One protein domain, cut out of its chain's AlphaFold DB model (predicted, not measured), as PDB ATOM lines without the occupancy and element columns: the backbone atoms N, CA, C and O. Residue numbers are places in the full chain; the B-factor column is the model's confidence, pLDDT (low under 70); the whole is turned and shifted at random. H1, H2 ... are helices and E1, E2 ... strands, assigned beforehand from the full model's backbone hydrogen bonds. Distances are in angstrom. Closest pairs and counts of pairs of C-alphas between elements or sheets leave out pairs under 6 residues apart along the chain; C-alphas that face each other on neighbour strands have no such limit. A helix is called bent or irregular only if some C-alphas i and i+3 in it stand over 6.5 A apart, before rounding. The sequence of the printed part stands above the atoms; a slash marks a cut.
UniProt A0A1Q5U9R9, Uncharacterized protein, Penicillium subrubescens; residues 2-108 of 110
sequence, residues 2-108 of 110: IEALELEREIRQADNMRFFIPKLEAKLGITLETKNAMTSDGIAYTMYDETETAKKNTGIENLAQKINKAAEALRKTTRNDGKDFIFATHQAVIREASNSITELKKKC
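AT A GLANCE: This is residues 2 to 108 of the 110 residues of an uncharacterized protein of Penicillium subrubescens (UniProt A0A1Q5U9R9). A two-strand hairpin, E1 and E2, packs on one side of bent helix H1; H4 runs beside its first arm opposite, and H3 crosses its second. The 107 printed residues hold H1 E1 E2 H2 H3 H4, mostly helix, the sheet antiparallel. It is only just compact, close to loose: radius of gyration of the C-alphas 15.1 A, spans 47 by 34 by 24 A.

HOW THE PARTS SIT: E1, residues 34 to 38, and E2, 44 to 48, form an antiparallel hairpin; N 35 and O 47, 2.8 A apart, are within hydrogen-bond range. H1, residues 2 to 28, one helix by its hydrogen bonds, is bent, C-alphas 15 and 18 being 6.6 A apart; arms H1a, 2 to 15, and H1b, 18 to 28, stand at a steep tilt of 63 degrees. The closest C-alphas of H1a and E2 are Ala 14 and Tyr 45, 5.7 A. H1a touches H4, residues 85 to 107, opposite ways at a shallow tilt of 19 degrees, closest C-alphas Arg 9 and Ile 94, 5.9 A. H1b touches H3, residues 63 to 75, closest C-alphas Leu 24 and Ala 71, 6.4 A. H2, residues 50 to 56, only just touches H3, 3 C-alpha pairs within 8 A, with residues 63 to 64 of H3 alone. Every O i to N i+4 pair is within hydrogen-bond range in H1a, H2, H3 and H4; in H1b, 6 of 7.

IN THESE COORDINATES: H1a begins at C-alpha 2 (-56.551, 12.715, -14.722). H4, 32.8 A long, ends at C-alpha 107 (-53.598, 7.738, -5.268).

THE WHOLE: The printed part has no cut and no long link; pLDDT is under 70 at residues 79 to 83.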
ATOM      1  N   ILE A   2     -57.990  12.490 -14.478       79.62
ATOM      2  CA  ILE A   2     -56.551  12.715 -14.722       79.62
ATOM      3  C   ILE A   2     -56.309  13.258 -16.139       79.62
ATOM      4  O   ILE A   2     -55.674  14.294 -16.276       79.62
ATOM      5  N   GLU A   3     -56.917  12.645 -17.157       81.25
ATOM      6  CA  GLU A   3     -56.807  13.085 -18.561       81.25
ATOM      7  C   GLU A   3     -57.274  14.534 -18.778       81.25
ATOM      8  O   GLU A   3     -56.617  15.309 -19.463       81.25
ATOM      9  N   ALA A   4     -58.377  14.943 -18.139       82.19
ATOM     10  CA  ALA A   4     -58.885  16.314 -18.240       82.19
ATOM     11  C   ALA A   4     -57.914  17.340 -17.624       82.19
ATOM     12  O   ALA A   4     -57.732  18.424 -18.171       82.19
ATOM     13  N   LEU A   5     -57.259  16.989 -16.511       81.69
ATOM     14  CA  LEU A   5     -56.227  17.830 -15.896       81.69
ATOM     15  C   LEU A   5     -54.940  17.861 -16.730       81.69
ATOM     16  O   LEU A   5     -54.274  18.893 -16.795       81.69
ATOM     17  N   GLU A   6     -54.580  16.747 -17.371       85.19
ATOM     18  CA  GLU A   6     -53.450  16.687 -18.302       85.19
ATOM     19  C   GLU A   6     -53.675  17.590 -19.513       85.19
ATOM     20  O   GLU A   6     -52.771  18.356 -19.860       85.19
ATOM     21  N   LEU A   7     -54.887  17.568 -20.072       86.06
ATOM     22  CA  LEU A   7     -55.287  18.456 -21.154       86.06
ATOM     23  C   LEU A   7     -55.273  19.926 -20.715       86.06
ATOM     24  O   LEU A   7     -54.683  20.767 -21.390       86.06
ATOM     25  N   GLU A   8     -55.839  20.255 -19.548       86.19
ATOM     26  CA  GLU A   8     -55.794  21.631 -19.035       86.19
ATOM     27  C   GLU A   8     -54.346  22.117 -18.870       86.19
ATOM     28  O   GLU A   8     -54.009  23.235 -19.272       86.19
ATOM     29  N   ARG A   9     -53.457  21.277 -18.326       86.38
ATOM     30  CA  ARG A   9     -52.033  21.610 -18.198       86.38
ATOM     31  C   ARG A   9     -51.401  21.893 -19.560       86.38
ATOM     32  O   ARG A   9     -50.628  22.844 -19.672       86.38
ATOM     33  N   GLU A  10     -51.695  21.076 -20.564       87.12
ATOM     34  CA  GLU A  10     -51.171  21.232 -21.920       87.12
ATOM     35  C   GLU A  10     -51.621  22.556 -22.551       87.12
ATOM     36  O   GLU A  10     -50.785  23.335 -23.008       87.12
ATOM     37  N   ILE A  11     -52.912  22.883 -22.460       87.56
ATOM     38  CA  ILE A  11     -53.473  24.150 -22.952       87.56
ATOM     39  C   ILE A  11     -52.809  25.346 -22.258       87.56
ATOM     40  O   ILE A  11     -52.437  26.333 -22.898       87.56
ATOM     41  N   ARG A  12     -52.601  25.266 -20.938       86.94
ATOM     42  CA  ARG A  12     -51.913  26.325 -20.181       86.94
ATOM     43  C   ARG A  12     -50.452  26.473 -20.591       86.94
ATOM     44  O   ARG A  12     -49.951  27.595 -20.625       86.94
ATOM     45  N   GLN A  13     -49.761  25.373 -20.889       86.44
ATOM     46  CA  GLN A  13     -48.392  25.410 -21.402       86.44
ATOM     47  C   GLN A  13     -48.338  26.053 -22.789       86.44
ATOM     48  O   GLN A  13     -47.492  26.922 -23.001       86.44
ATOM     49  N   ALA A  14     -49.259  25.682 -23.678       87.81
ATOM     50  CA  ALA A  14     -49.397  26.254 -25.010       87.81
ATOM     51  C   ALA A  14     -49.620  27.777 -24.959       87.81
ATOM     52  O   ALA A  14     -48.849  28.528 -25.558       87.81
ATOM     53  N   ASP A  15     -50.584  28.253 -24.163       87.06
ATOM     54  CA  ASP A  15     -50.847  29.693 -23.995       87.06
ATOM     55  C   ASP A  15     -49.656  30.444 -23.375       87.06
ATOM     56  O   ASP A  15     -49.385  31.599 -23.700       87.06
ATOM     57  N   ASN A  16     -48.898  29.786 -22.496       87.31
ATOM     58  CA  ASN A  16     -47.757  30.395 -21.820       87.31
ATOM     59  C   ASN A  16     -46.529  30.580 -22.729       87.31
ATOM     60  O   ASN A  16     -45.653  31.387 -22.404       87.31
ATOM     61  N   MET A  17     -46.440  29.881 -23.867       88.69
ATOM     62  CA  MET A  17     -45.268  29.972 -24.748       88.69
ATOM     63  C   MET A  17     -45.007  31.397 -25.250       88.69
ATOM     64  O   MET A  17     -43.845  31.802 -25.319       88.69
ATOM     65  N   ARG A  18     -46.056  32.203 -25.472       86.31
ATOM     66  CA  ARG A  18     -45.924  33.617 -25.881       86.31
ATOM     67  C   ARG A  18     -45.182  34.492 -24.868       86.31
ATOM     68  O   ARG A  18     -44.590  35.494 -25.248       86.31
ATOM     69  N   PHE A  19     -45.211  34.123 -23.588       86.62
ATOM     70  CA  PHE A  19     -44.485  34.824 -22.527       86.62
ATOM     71  C   PHE A  19     -43.153  34.144 -22.217       86.62
ATOM     72  O   PHE A  19     -42.167  34.809 -21.902       86.62
ATOM     73  N   PHE A  20     -43.117  32.814 -22.303       88.56
ATOM     74  CA  PHE A  20     -41.942  32.024 -21.966       88.56
ATOM     75  C   PHE A  20     -40.793  32.226 -22.951       88.56
ATOM     76  O   PHE A  20     -39.659  32.403 -22.512       88.56
ATOM     77  N   ILE A  21     -41.082  32.241 -24.258       91.06
ATOM     78  CA  ILE A  21     -40.061  32.377 -25.306       91.06
ATOM     79  C   ILE A  21     -39.303  33.711 -25.168       91.06
ATOM     80  O   ILE A  21     -38.092  33.649 -24.959       91.06
ATOM     81  N   PRO A  22     -39.958  34.893 -25.115       91.00
ATOM     82  CA  PRO A  22     -39.243  36.164 -24.953       91.00
ATOM     83  C   PRO A  22     -38.416  36.249 -23.665       91.00
ATOM     84  O   PRO A  22     -37.344  36.850 -23.634       91.00
ATOM     85  N   LYS A  23     -38.888  35.637 -22.568       89.50
ATOM     86  CA  LYS A  23     -38.130  35.585 -21.307       89.50
ATOM     87  C   LYS A  23     -36.894  34.705 -21.416       89.50
ATOM     88  O   LYS A  23     -35.865  35.030 -20.823       89.50
ATOM     89  N   LEU A  24     -37.004  33.591 -22.131       89.50
ATOM     90  CA  LEU A  24     -35.899  32.672 -22.349       89.50
ATOM     91  C   LEU A  24     -34.840  33.303 -23.259       89.50
ATOM     92  O   LEU A  24     -33.663  33.280 -22.906       89.50
ATOM     93  N   GLU A  25     -35.259  33.962 -24.338       91.88
ATOM     94  CA  GLU A  25     -34.393  34.755 -25.219       91.88
ATOM     95  C   GLU A  25     -33.660  35.859 -24.454       91.88
ATOM     96  O   GLU A  25     -32.431  35.915 -24.472       91.88
ATOM     97  N   ALA A  26     -34.388  36.677 -23.683       90.75
ATOM     98  CA  ALA A  26     -33.801  37.751 -22.881       90.75
ATOM     99  C   ALA A  26     -32.774  37.242 -21.856       90.75
ATOM    100  O   ALA A  26     -31.803  37.930 -21.547       90.75
ATOM    101  N   LYS A  27     -32.974  36.032 -21.319       89.00
ATOM    102  CA  LYS A  27     -32.068  35.421 -20.339       89.00
ATOM    103  C   LYS A  27     -30.820  34.814 -20.975       89.00
ATOM    104  O   LYS A  27     -29.785  34.740 -20.316       89.00
ATOM    105  N   LEU A  28     -30.928  34.348 -22.215       88.56
ATOM    106  CA  LEU A  28     -29.839  33.705 -22.945       88.56
ATOM    107  C   LEU A  28     -29.060  34.677 -23.838       88.56
ATOM    108  O   LEU A  28     -27.922  34.377 -24.188       88.56
ATOM    109  N   GLY A  29     -29.652  35.817 -24.197       89.31
ATOM    110  CA  GLY A  29     -29.078  36.763 -25.151       89.31
ATOM    111  C   GLY A  29     -29.058  36.234 -26.588       89.31
ATOM    112  O   GLY A  29     -28.196  36.636 -27.363       89.31
ATOM    113  N   ILE A  30     -29.969  35.318 -26.931       89.56
ATOM    114  CA  ILE A  30     -30.104  34.737 -28.275       89.56
ATOM    115  C   ILE A  30     -31.555  34.800 -28.733       89.56
ATOM    116  O   ILE A  30     -32.461  34.841 -27.902       89.56
ATOM    117  N   THR A  31     -31.763  34.727 -30.043       90.38
ATOM    118  CA  THR A  31     -33.077  34.460 -30.634       90.38
ATOM    119  C   THR A  31     -33.294  32.954 -30.715       90.38
ATOM    120  O   THR A  31     -32.415  32.215 -31.173       90.38
ATOM    121  N   LEU A  32     -34.450  32.498 -30.242       91.38
ATOM    122  CA  LEU A  32     -34.879  31.114 -30.369       91.38
ATOM    123  C   LEU A  32     -35.636  30.950 -31.681       91.38
ATOM    124  O   LEU A  32     -36.496  31.754 -32.030       91.38
ATOM    125  N   GLU A  33     -35.362  29.860 -32.382       93.94
ATOM    126  CA  GLU A  33     -36.224  29.455 -33.481       93.94
ATOM    127  C   GLU A  33     -37.518  28.883 -32.930       93.94
ATOM    128  O   GLU A  33     -37.547  28.275 -31.857       93.94
ATOM    129  N   THR A  34     -38.599  29.067 -33.677       93.25
ATOM    130  CA  THR A  34     -39.922  28.599 -33.281       93.25
ATOM    131  C   THR A  34     -40.512  27.682 -34.329       93.25
ATOM    132  O   THR A  34     -40.293  27.870 -35.524       93.25
ATOM    133  N   LYS A  35     -41.337  26.741 -33.885       93.50
ATOM    134  CA  LYS A  35     -42.126  25.871 -34.750       93.50
ATOM    135  C   LYS A  35     -43.578  25.836 -34.308       93.50
ATOM    136  O   LYS A  35     -43.902  26.081 -33.142       93.50
ATOM    137  N   ASN A  36     -44.439  25.479 -35.251       94.44
ATOM    138  CA  ASN A  36     -45.829  25.181 -34.954       94.44
ATOM    139  C   ASN A  36     -45.919  23.855 -34.197       94.44
ATOM    140  O   ASN A  36     -45.228  22.886 -34.517       94.44
ATOM    141  N   ALA A  37     -46.785  23.836 -33.200       92.69
ATOM    142  CA  ALA A  37     -47.132  22.682 -32.397       92.69
ATOM    143  C   ALA A  37     -48.647  22.653 -32.189       92.69
ATOM    144  O   ALA A  37     -49.361  23.602 -32.525       92.69
ATOM    145  N   MET A  38     -49.139  21.538 -31.668       93.00
ATOM    146  CA  MET A  38     -50.558  21.320 -31.450       93.00
ATOM    147  C   MET A  38     -50.750  20.559 -30.148       93.00
ATOM    148  O   MET A  38     -49.969  19.651 -29.859       93.00
ATOM    149  N   THR A  39     -51.742  20.962 -29.363       89.56
ATOM    150  CA  THR A  39     -52.155  20.226 -28.169       89.56
ATOM    151  C   THR A  39     -52.878  18.933 -28.552       89.56
ATOM    152  O   THR A  39     -53.332  18.778 -29.689       89.56
ATOM    153  N   SER A  40     -53.035  18.006 -27.608       88.00
ATOM    154  CA  SER A  40     -53.730  16.733 -27.838       88.00
ATOM    155  C   SER A  40     -55.200  16.873 -28.269       88.00
ATOM    156  O   SER A  40     -55.711  15.984 -28.950       88.00
ATOM    157  N   ASP A  41     -55.863  17.990 -27.949       89.25
ATOM    158  CA  ASP A  41     -57.223  18.327 -28.401       89.25
ATOM    159  C   ASP A  41     -57.277  19.176 -29.686       89.25
ATOM    160  O   ASP A  41     -58.362  19.536 -30.142       89.25
ATOM    161  N   GLY A  42     -56.129  19.470 -30.304       89.56
ATOM    162  CA  GLY A  42     -56.061  20.125 -31.612       89.56
ATOM    163  C   GLY A  42     -55.845  21.642 -31.592       89.56
ATOM    164  O   GLY A  42     -55.936  22.282 -32.642       89.56
ATOM    165  N   ILE A  43     -55.538  22.251 -30.443       89.12
ATOM    166  CA  ILE A  43     -55.249  23.688 -30.356       89.12
ATOM    167  C   ILE A  43     -53.827  23.954 -30.854       89.12
ATOM    168  O   ILE A  43     -52.837  23.485 -30.291       89.12
ATOM    169  N   ALA A  44     -53.716  24.740 -31.923       92.44
ATOM    170  CA  ALA A  44     -52.432  25.152 -32.470       92.44
ATOM    171  C   ALA A  44     -51.740  26.188 -31.569       92.44
ATOM    172  O   ALA A  44     -52.368  27.130 -31.081       92.44
ATOM    173  N   TYR A  45     -50.428  26.045 -31.397       91.69
ATOM    174  CA  TYR A  45     -49.593  26.998 -30.671       91.69
ATOM    175  C   TYR A  45     -48.165  27.027 -31.220       91.69
ATOM    176  O   TYR A  45     -47.771  26.210 -32.053       91.69
ATOM    177  N   THR A  46     -47.372  27.984 -30.750       92.38
ATOM    178  CA  THR A  46     -45.961  28.120 -31.120       92.38
ATOM    179  C   THR A  46     -45.084  27.631 -29.978       92.38
ATOM    180  O   THR A  46     -45.250  28.065 -28.840       92.38
ATOM    181  N   MET A  47     -44.121  26.763 -30.276       91.56
ATOM    182  CA  MET A  47     -43.092  26.331 -29.328       91.56
ATOM    183  C   MET A  47     -41.702  26.676 -29.853       91.56
ATOM    184  O   MET A  47     -41.519  26.859 -31.055       91.56
ATOM    185  N   TYR A  48     -40.709  26.735 -28.968       87.69
ATOM    186  CA  TYR A  48     -39.324  26.886 -29.403       87.69
ATOM    187  C   TYR A  48     -38.796  25.567 -29.993       87.69
ATOM    188  O   TYR A  48     -39.122  24.473 -29.524       87.69
ATOM    189  N   ASP A  49     -37.997  25.674 -31.049       89.38
ATOM    190  CA  ASP A  49     -37.334  24.560 -31.711       89.38
ATOM    191  C   ASP A  49     -35.877  24.489 -31.254       89.38
ATOM    192  O   ASP A  49     -35.022  25.254 -31.698       89.38
ATOM    193  N   GLU A  50     -35.590  23.553 -30.353       83.94
ATOM    194  CA  GLU A  50     -34.239  23.321 -29.837       83.94
ATOM    195  C   GLU A  50     -33.243  22.941 -30.938       83.94
ATOM    196  O   GLU A  50     -32.085  23.351 -30.886       83.94
ATOM    197  N   THR A  51     -33.688  22.188 -31.947       84.81
ATOM    198  CA  THR A  51     -32.816  21.681 -33.010       84.81
ATOM    199  C   THR A  51     -32.426  22.802 -33.964       84.81
ATOM    200  O   THR A  51     -31.241  22.993 -34.239       84.81
ATOM    201  N   GLU A  52     -33.397  23.583 -34.434       88.81
ATOM    202  CA  GLU A  52     -33.126  24.718 -35.323       88.81
ATOM    203  C   GLU A  52     -32.405  25.858 -34.593       88.81
ATOM    204  O   GLU A  52     -31.457  26.438 -35.128       88.81
ATOM    205  N   THR A  53     -32.753  26.104 -33.326       87.38
ATOM    206  CA  THR A  53     -32.009  27.046 -32.477       87.38
ATOM    207  C   THR A  53     -30.546  26.625 -32.365       87.38
ATOM    208  O   THR A  53     -29.656  27.464 -32.515       87.38
ATOM    209  N   ALA A  54     -30.267  25.336 -32.145       84.50
ATOM    210  CA  ALA A  54     -28.899  24.839 -32.059       84.50
ATOM    211  C   ALA A  54     -28.127  25.011 -33.373       84.50
ATOM    212  O   ALA A  54     -26.969  25.427 -33.346       84.50
ATOM    213  N   LYS A  55     -28.771  24.768 -34.521       86.12
ATOM    214  CA  LYS A  55     -28.163  24.955 -35.850       86.12
ATOM    215  C   LYS A  55     -27.789  26.411 -36.138       86.12
ATOM    216  O   LYS A  55     -26.727  26.662 -36.702       86.12
ATOM    217  N   LYS A  56     -28.628  27.374 -35.746       86.94
ATOM    218  CA  LYS A  56     -28.338  28.805 -35.953       86.94
ATOM    219  C   LYS A  56     -27.322  29.380 -34.970       86.94
ATOM    220  O   LYS A  56     -26.721  30.410 -35.248       86.94
ATOM    221  N   ASN A  57     -27.096  28.701 -33.851       84.12
ATOM    222  CA  ASN A  57     -26.203  29.141 -32.783       84.12
ATOM    223  C   ASN A  57     -25.003  28.187 -32.614       84.12
ATOM    224  O   ASN A  57     -24.556  27.923 -31.496       84.12
ATOM    225  N   THR A  58     -24.454  27.684 -33.727       75.38
ATOM    226  CA  THR A  58     -23.379  26.666 -33.789       75.38
ATOM    227  C   THR A  58     -22.031  27.083 -33.185       75.38
ATOM    228  O   THR A  58     -21.127  26.259 -33.098       75.38
ATOM    229  N   GLY A  59     -21.890  28.321 -32.702       78.00
ATOM    230  CA  GLY A  59     -20.714  28.804 -31.963       78.00
ATOM    231  C   GLY A  59     -20.882  28.858 -30.440       78.00
ATOM    232  O   GLY A  59     -19.946  29.238 -29.740       78.00
ATOM    233  N   ILE A  60     -22.060  28.520 -29.902       81.81
ATOM    234  CA  ILE A  60     -22.322  28.607 -28.461       81.81
ATOM    235  C   ILE A  60     -22.070  27.253 -27.804       81.81
ATOM    236  O   ILE A  60     -22.890  26.337 -27.858       81.81
ATOM    237  N   GLU A  61     -20.946  27.155 -27.101       83.25
ATOM    238  CA  GLU A  61     -20.614  25.965 -26.325       83.25
ATOM    239  C   GLU A  61     -21.695  25.679 -25.266       83.25
ATOM    240  O   GLU A  61     -22.160  26.590 -24.559       83.25
ATOM    241  N   ASN A  62     -22.092  24.408 -25.155       84.38
ATOM    242  CA  ASN A  62     -23.089  23.915 -24.202       84.38
ATOM    243  C   ASN A  62     -24.457  24.619 -24.294       84.38
ATOM    244  O   ASN A  62     -25.161  24.762 -23.290       84.38
ATOM    245  N   LEU A  63     -24.859  25.056 -25.491       83.31
ATOM    246  CA  LEU A  63     -26.118  25.767 -25.718       83.31
ATOM    247  C   LEU A  63     -27.346  25.024 -25.170       83.31
ATOM    248  O   LEU A  63     -28.145  25.623 -24.457       83.31
ATOM    249  N   ALA A  64     -27.466  23.720 -25.428       82.38
ATOM    250  CA  ALA A  64     -28.582  22.920 -24.919       82.38
ATOM    251  C   ALA A  64     -28.652  22.935 -23.380       82.38
ATOM    252  O   ALA A  64     -29.721  23.119 -22.799       82.38
ATOM    253  N   GLN A  65     -27.507  22.824 -22.696       86.50
ATOM    254  CA  GLN A  65     -27.456  22.921 -21.233       86.50
ATOM    255  C   GLN A  65     -27.828  24.323 -20.739       86.50
ATOM    256  O   GLN A  65     -28.548  24.451 -19.749       86.50
ATOM    257  N   LYS A  66     -27.372  25.378 -21.427       87.44
ATOM    258  CA  LYS A  66     -27.718  26.770 -21.104       87.44
ATOM    259  C   LYS A  66     -29.220  27.015 -21.247       87.44
ATOM    260  O   LYS A  66     -29.819  27.556 -20.318       87.44
ATOM    261  N   ILE A  67     -29.822  26.562 -22.349       86.62
ATOM    262  CA  ILE A  67     -31.270  26.626 -22.590       86.62
ATOM    263  C   ILE A  67     -32.015  25.899 -21.472       86.62
ATOM    264  O   ILE A  67     -32.863  26.505 -20.820       86.62
ATOM    265  N   ASN A  68     -31.647  24.650 -21.176       85.94
ATOM    266  CA  ASN A  68     -32.300  23.853 -20.135       85.94
ATOM    267  C   ASN A  68     -32.218  24.513 -18.757       85.94
ATOM    268  O   ASN A  68     -33.232  24.652 -18.074       85.94
ATOM    269  N   LYS A  69     -31.036  25.000 -18.366       88.69
ATOM    270  CA  LYS A  69     -30.836  25.687 -17.085       88.69
ATOM    271  C   LYS A  69     -31.634  26.992 -17.006       88.69
ATOM    272  O   LYS A  69     -32.223  27.302 -15.968       88.69
ATOM    273  N   ALA A  70     -31.671  27.768 -18.091       87.44
ATOM    274  CA  ALA A  70     -32.436  29.008 -18.155       87.44
ATOM    275  C   ALA A  70     -33.947  28.741 -18.086       87.44
ATOM    276  O   ALA A  70     -34.637  29.396 -17.297       87.44
ATOM    277  N   ALA A  71     -34.431  27.750 -18.839       85.56
ATOM    278  CA  ALA A  71     -35.819  27.312 -18.857       85.56
ATOM    279  C   ALA A  71     -36.262  26.774 -17.491       85.56
ATOM    280  O   ALA A  71     -37.324  27.148 -16.999       85.56
ATOM    281  N   GLU A  72     -35.444  25.955 -16.826       87.81
ATOM    282  CA  GLU A  72     -35.743  25.441 -15.486       87.81
ATOM    283  C   GLU A  72     -35.857  26.574 -14.459       87.81
ATOM    284  O   GLU A  72     -36.802  26.620 -13.670       87.81
ATOM    285  N   ALA A  73     -34.935  27.535 -14.503       86.31
ATOM    286  CA  ALA A  73     -34.988  28.690 -13.621       86.31
ATOM    287  C   ALA A  73     -36.222  29.577 -13.884       86.31
ATOM    288  O   ALA A  73     -36.755  30.153 -12.943       86.31
ATOM    289  N   LEU A  74     -36.696  29.669 -15.132       86.25
ATOM    290  CA  LEU A  74     -37.945  30.365 -15.472       86.25
ATOM    291  C   LEU A  74     -39.193  29.598 -15.010       86.25
ATOM    292  O   LEU A  74     -40.145  30.203 -14.528       86.25
ATOM    293  N   ARG A  75     -39.188  28.263 -15.090       84.31
ATOM    294  CA  ARG A  75     -40.276  27.413 -14.562       84.31
ATOM    295  C   ARG A  75     -40.416  27.517 -13.040       84.31
ATOM    296  O   ARG A  75     -41.499  27.334 -12.488       84.31
ATOM    297  N   LYS A  76     -39.311  27.815 -12.354       83.69
ATOM    298  CA  LYS A  76     -39.261  28.020 -10.900       83.69
ATOM    299  C   LYS A  76     -39.634  29.439 -10.466       83.69
ATOM    300  O   LYS A  76     -39.745  29.662  -9.265       83.69
ATOM    301  N   THR A  77     -39.863  30.371 -11.397       81.75
ATOM    302  CA  THR A  77     -40.258  31.745 -11.066       81.75
ATOM    303  C   THR A  77     -41.536  31.762 -10.226       81.75
ATOM    304  O   THR A  77     -42.503  31.036 -10.484       81.75
ATOM    305  N   THR A  78     -41.528  32.588  -9.183       73.62
ATOM    306  CA  THR A  78     -42.637  32.758  -8.244       73.62
ATOM    307  C   THR A  78     -43.137  34.196  -8.248       73.62
ATOM    308  O   THR A  78     -42.468  35.117  -8.711       73.62
ATOM    309  N   ARG A  79     -44.338  34.410  -7.697       66.06
ATOM    310  CA  ARG A  79     -44.926  35.753  -7.567       66.06
ATOM    311  C   ARG A  79     -44.066  36.705  -6.725       66.06
ATOM    312  O   ARG A  79     -44.166  37.912  -6.909       66.06
ATOM    313  N   ASN A  80     -43.201  36.171  -5.861       64.88
ATOM    314  CA  ASN A  80     -42.310  36.955  -5.005       64.88
ATOM    315  C   ASN A  80     -41.082  37.504  -5.753       64.88
ATOM    316  O   ASN A  80     -40.375  38.344  -5.207       64.88
ATOM    317  N   ASP A  81     -40.855  37.100  -7.009       63.41
ATOM    318  CA  ASP A  81     -39.696  37.544  -7.797       63.41
ATOM    319  C   ASP A  81     -39.866  38.964  -8.383       63.41
ATOM    320  O   ASP A  81     -38.994  39.451  -9.104       63.41
ATOM    321  N   GLY A  82     -40.985  39.642  -8.083       56.31
ATOM    322  CA  GLY A  82     -41.185  41.096  -8.190       56.31
ATOM    323  C   GLY A  82     -41.140  41.727  -9.588       56.31
ATOM    324  O   GLY A  82     -41.478  42.897  -9.725       56.31
ATOM    325  N   LYS A  83     -40.732  40.993 -10.629       63.69
ATOM    326  CA  LYS A  83     -40.426  41.570 -11.949       63.69
ATOM    327  C   LYS A  83     -41.396  41.194 -13.067       63.69
ATOM    328  O   LYS A  83     -41.319  41.801 -14.129       63.69
ATOM    329  N   ASP A  84     -42.300  40.234 -12.856       73.69
ATOM    330  CA  ASP A  84     -43.329  39.898 -13.849       73.69
ATOM    331  C   ASP A  84     -44.484  39.066 -13.255       73.69
ATOM    332  O   ASP A  84     -44.477  37.832 -13.279       73.69
ATOM    333  N   PHE A  85     -45.477  39.742 -12.666       77.25
ATOM    334  CA  PHE A  85     -46.599  39.092 -11.969       77.25
ATOM    335  C   PHE A  85     -47.456  38.206 -12.890       77.25
ATOM    336  O   PHE A  85     -47.954  37.161 -12.455       77.25
ATOM    337  N   ILE A  86     -47.606  38.603 -14.160       79.94
ATOM    338  CA  ILE A  86     -48.379  37.859 -15.164       79.94
ATOM    339  C   ILE A  86     -47.653  36.554 -15.484       79.94
ATOM    340  O   ILE A  86     -48.215  35.476 -15.281       79.94
ATOM    341  N   PHE A  87     -46.378  36.633 -15.876       83.50
ATOM    342  CA  PHE A  87     -45.571  35.449 -16.159       83.50
ATOM    343  C   PHE A  87     -45.499  34.500 -14.953       83.50
ATOM    344  O   PHE A  87     -45.749  33.302 -15.083       83.50
ATOM    345  N   ALA A  88     -45.237  35.035 -13.757       82.69
ATOM    346  CA  ALA A  88     -45.179  34.245 -12.529       82.69
ATOM    347  C   ALA A  88     -46.507  33.538 -12.210       82.69
ATOM    348  O   ALA A  88     -46.505  32.420 -11.689       82.69
ATOM    349  N   THR A  89     -47.645  34.157 -12.533       80.38
ATOM    350  CA  THR A  89     -48.964  33.541 -12.353       80.38
ATOM    351  C   THR A  89     -49.185  32.383 -13.323       80.38
ATOM    352  O   THR A  89     -49.638  31.327 -12.881       80.38
ATOM    353  N   HIS A  90     -48.794  32.515 -14.595       82.88
ATOM    354  CA  HIS A  90     -48.846  31.393 -15.539       82.88
ATOM    355  C   HIS A  90     -47.974  30.213 -15.076       82.88
ATOM    356  O   HIS A  90     -48.441  29.073 -15.070       82.88
ATOM    357  N   GLN A  91     -46.745  30.476 -14.610       85.44
ATOM    358  CA  GLN A  91     -45.865  29.423 -14.076       85.44
ATOM    359  C   GLN A  91     -46.461  28.731 -12.844       85.44
ATOM    360  O   GLN A  91     -46.384  27.508 -12.721       85.44
ATOM    361  N   ALA A  92     -47.083  29.497 -11.943       83.12
ATOM    362  CA  ALA A  92     -47.722  28.947 -10.752       83.12
ATOM    363  C   ALA A  92     -48.872  27.993 -11.109       83.12
ATOM    364  O   ALA A  92     -48.902  26.878 -10.596       83.12
ATOM    365  N   VAL A  93     -49.763  28.380 -12.030       84.06
ATOM    366  CA  VAL A  93     -50.894  27.535 -12.460       84.06
ATOM    367  C   VAL A  93     -50.408  26.219 -13.076       84.06
ATOM    368  O   VAL A  93     -50.889  25.151 -12.706       84.06
ATOM    369  N   ILE A  94     -49.410  26.268 -13.965       86.00
ATOM    370  CA  ILE A  94     -48.850  25.064 -14.606       86.00
ATOM    371  C   ILE A  94     -48.227  24.118 -13.566       86.00
ATOM    372  O   ILE A  94     -48.358  22.892 -13.671       86.00
ATOM    373  N   ARG A  95     -47.554  24.671 -12.550       86.69
ATOM    374  CA  ARG A  95     -46.949  23.896 -11.462       86.69
ATOM    375  C   ARG A  95     -48.004  23.229 -10.581       86.69
ATOM    376  O   ARG A  95     -47.881  22.036 -10.323       86.69
ATOM    377  N   GLU A  96     -49.046  23.954 -10.180       85.25
ATOM    378  CA  GLU A  96     -50.145  23.392  -9.381       85.25
ATOM    379  C   GLU A  96     -50.889  22.279 -10.130       85.25
ATOM    380  O   GLU A  96     -51.145  21.217  -9.558       85.25
ATOM    381  N   ALA A  97     -51.154  22.462 -11.428       83.50
ATOM    382  CA  ALA A  97     -51.745  21.417 -12.265       83.50
ATOM    383  C   ALA A  97     -50.851  20.166 -12.323       83.50
ATOM    384  O   ALA A  97     -51.324  19.045 -12.143       83.50
ATOM    385  N   SER A  98     -49.538  20.350 -12.500       84.56
ATOM    386  CA  SER A  98     -48.572  19.242 -12.537       84.56
ATOM    387  C   SER A  98     -48.511  18.480 -11.212       84.56
ATOM    388  O   SER A  98     -48.577  17.253 -11.215       84.56
ATOM    389  N   ASN A  99     -48.445  19.198 -10.087       86.88
ATOM    390  CA  ASN A  99     -48.454  18.601  -8.751       86.88
ATOM    391  C   ASN A  99     -49.751  17.818  -8.500       86.88
ATOM    392  O   ASN A  99     -49.701  16.680  -8.036       86.88
ATOM    393  N   SER A 100     -50.899  18.392  -8.868       84.25
ATOM    394  CA  SER A 100     -52.210  17.750  -8.720       84.25
ATOM    395  C   SER A 100     -52.304  16.450  -9.525       84.25
ATOM    396  O   SER A 100     -52.750  15.434  -8.995       84.25
ATOM    397  N   ILE A 101     -51.817  16.443 -10.772       85.19
ATOM    398  CA  ILE A 101     -51.749  15.232 -11.606       85.19
ATOM    399  C   ILE A 101     -50.854  14.175 -10.951       85.19
ATOM    400  O   ILE A 101     -51.243  13.011 -10.869       85.19
ATOM    401  N   THR A 102     -49.667  14.560 -10.469       86.81
ATOM    402  CA  THR A 102     -48.743  13.633  -9.798       86.81
ATOM    403  C   THR A 102     -49.380  12.993  -8.567       86.81
ATOM    404  O   THR A 102     -49.294  11.778  -8.401       86.81
ATOM    405  N   GLU A 103     -50.043  13.778  -7.718       85.94
ATOM    406  CA  GLU A 103     -50.711  13.257  -6.522       85.94
ATOM    407  C   GLU A 103     -51.903  12.353  -6.862       85.94
ATOM    408  O   GLU A 103     -52.079  11.306  -6.235       85.94
ATOM    409  N   LEU A 104     -52.686  12.693  -7.888       83.88
ATOM    410  CA  LEU A 104     -53.775  11.836  -8.359       83.88
ATOM    411  C   LEU A 104     -53.260  10.500  -8.901       83.88
ATOM    412  O   LEU A 104     -53.812   9.465  -8.546       83.88
ATOM    413  N   LYS A 105     -52.173  10.495  -9.683       84.25
ATOM    414  CA  LYS A 105     -51.555   9.256 -10.190       84.25
ATOM    415  C   LYS A 105     -51.018   8.361  -9.072       84.25
ATOM    416  O   LYS A 105     -51.093   7.145  -9.180       84.25
ATOM    417  N   LYS A 106     -50.506   8.942  -7.981       85.62
ATOM    418  CA  LYS A 106     -50.082   8.168  -6.798       85.62
ATOM    419  C   LYS A 106     -51.261   7.518  -6.073       85.62
ATOM    420  O   LYS A 106     -51.126   6.405  -5.580       85.62
ATOM    421  N   LYS A 107     -52.393   8.221  -5.967       80.25
ATOM    422  CA  LYS A 107     -53.598   7.738  -5.268       80.25
ATOM    423  C   LYS A 107     -54.444   6.790  -6.115       80.25
ATOM    424  O   LYS A 107     -55.130   5.934  -5.566       80.25
ATOM    425  N   CYS A 108     -54.387   6.942  -7.430       70.56
ATOM    426  CA  CYS A 108     -55.071   6.107  -8.407       70.56
ATOM    427  C   CYS A 108     -54.038   5.557  -9.400       70.56
ATOM    428  O   CYS A 108     -53.991   6.035 -10.536       70.56
TER     429      CYS A 108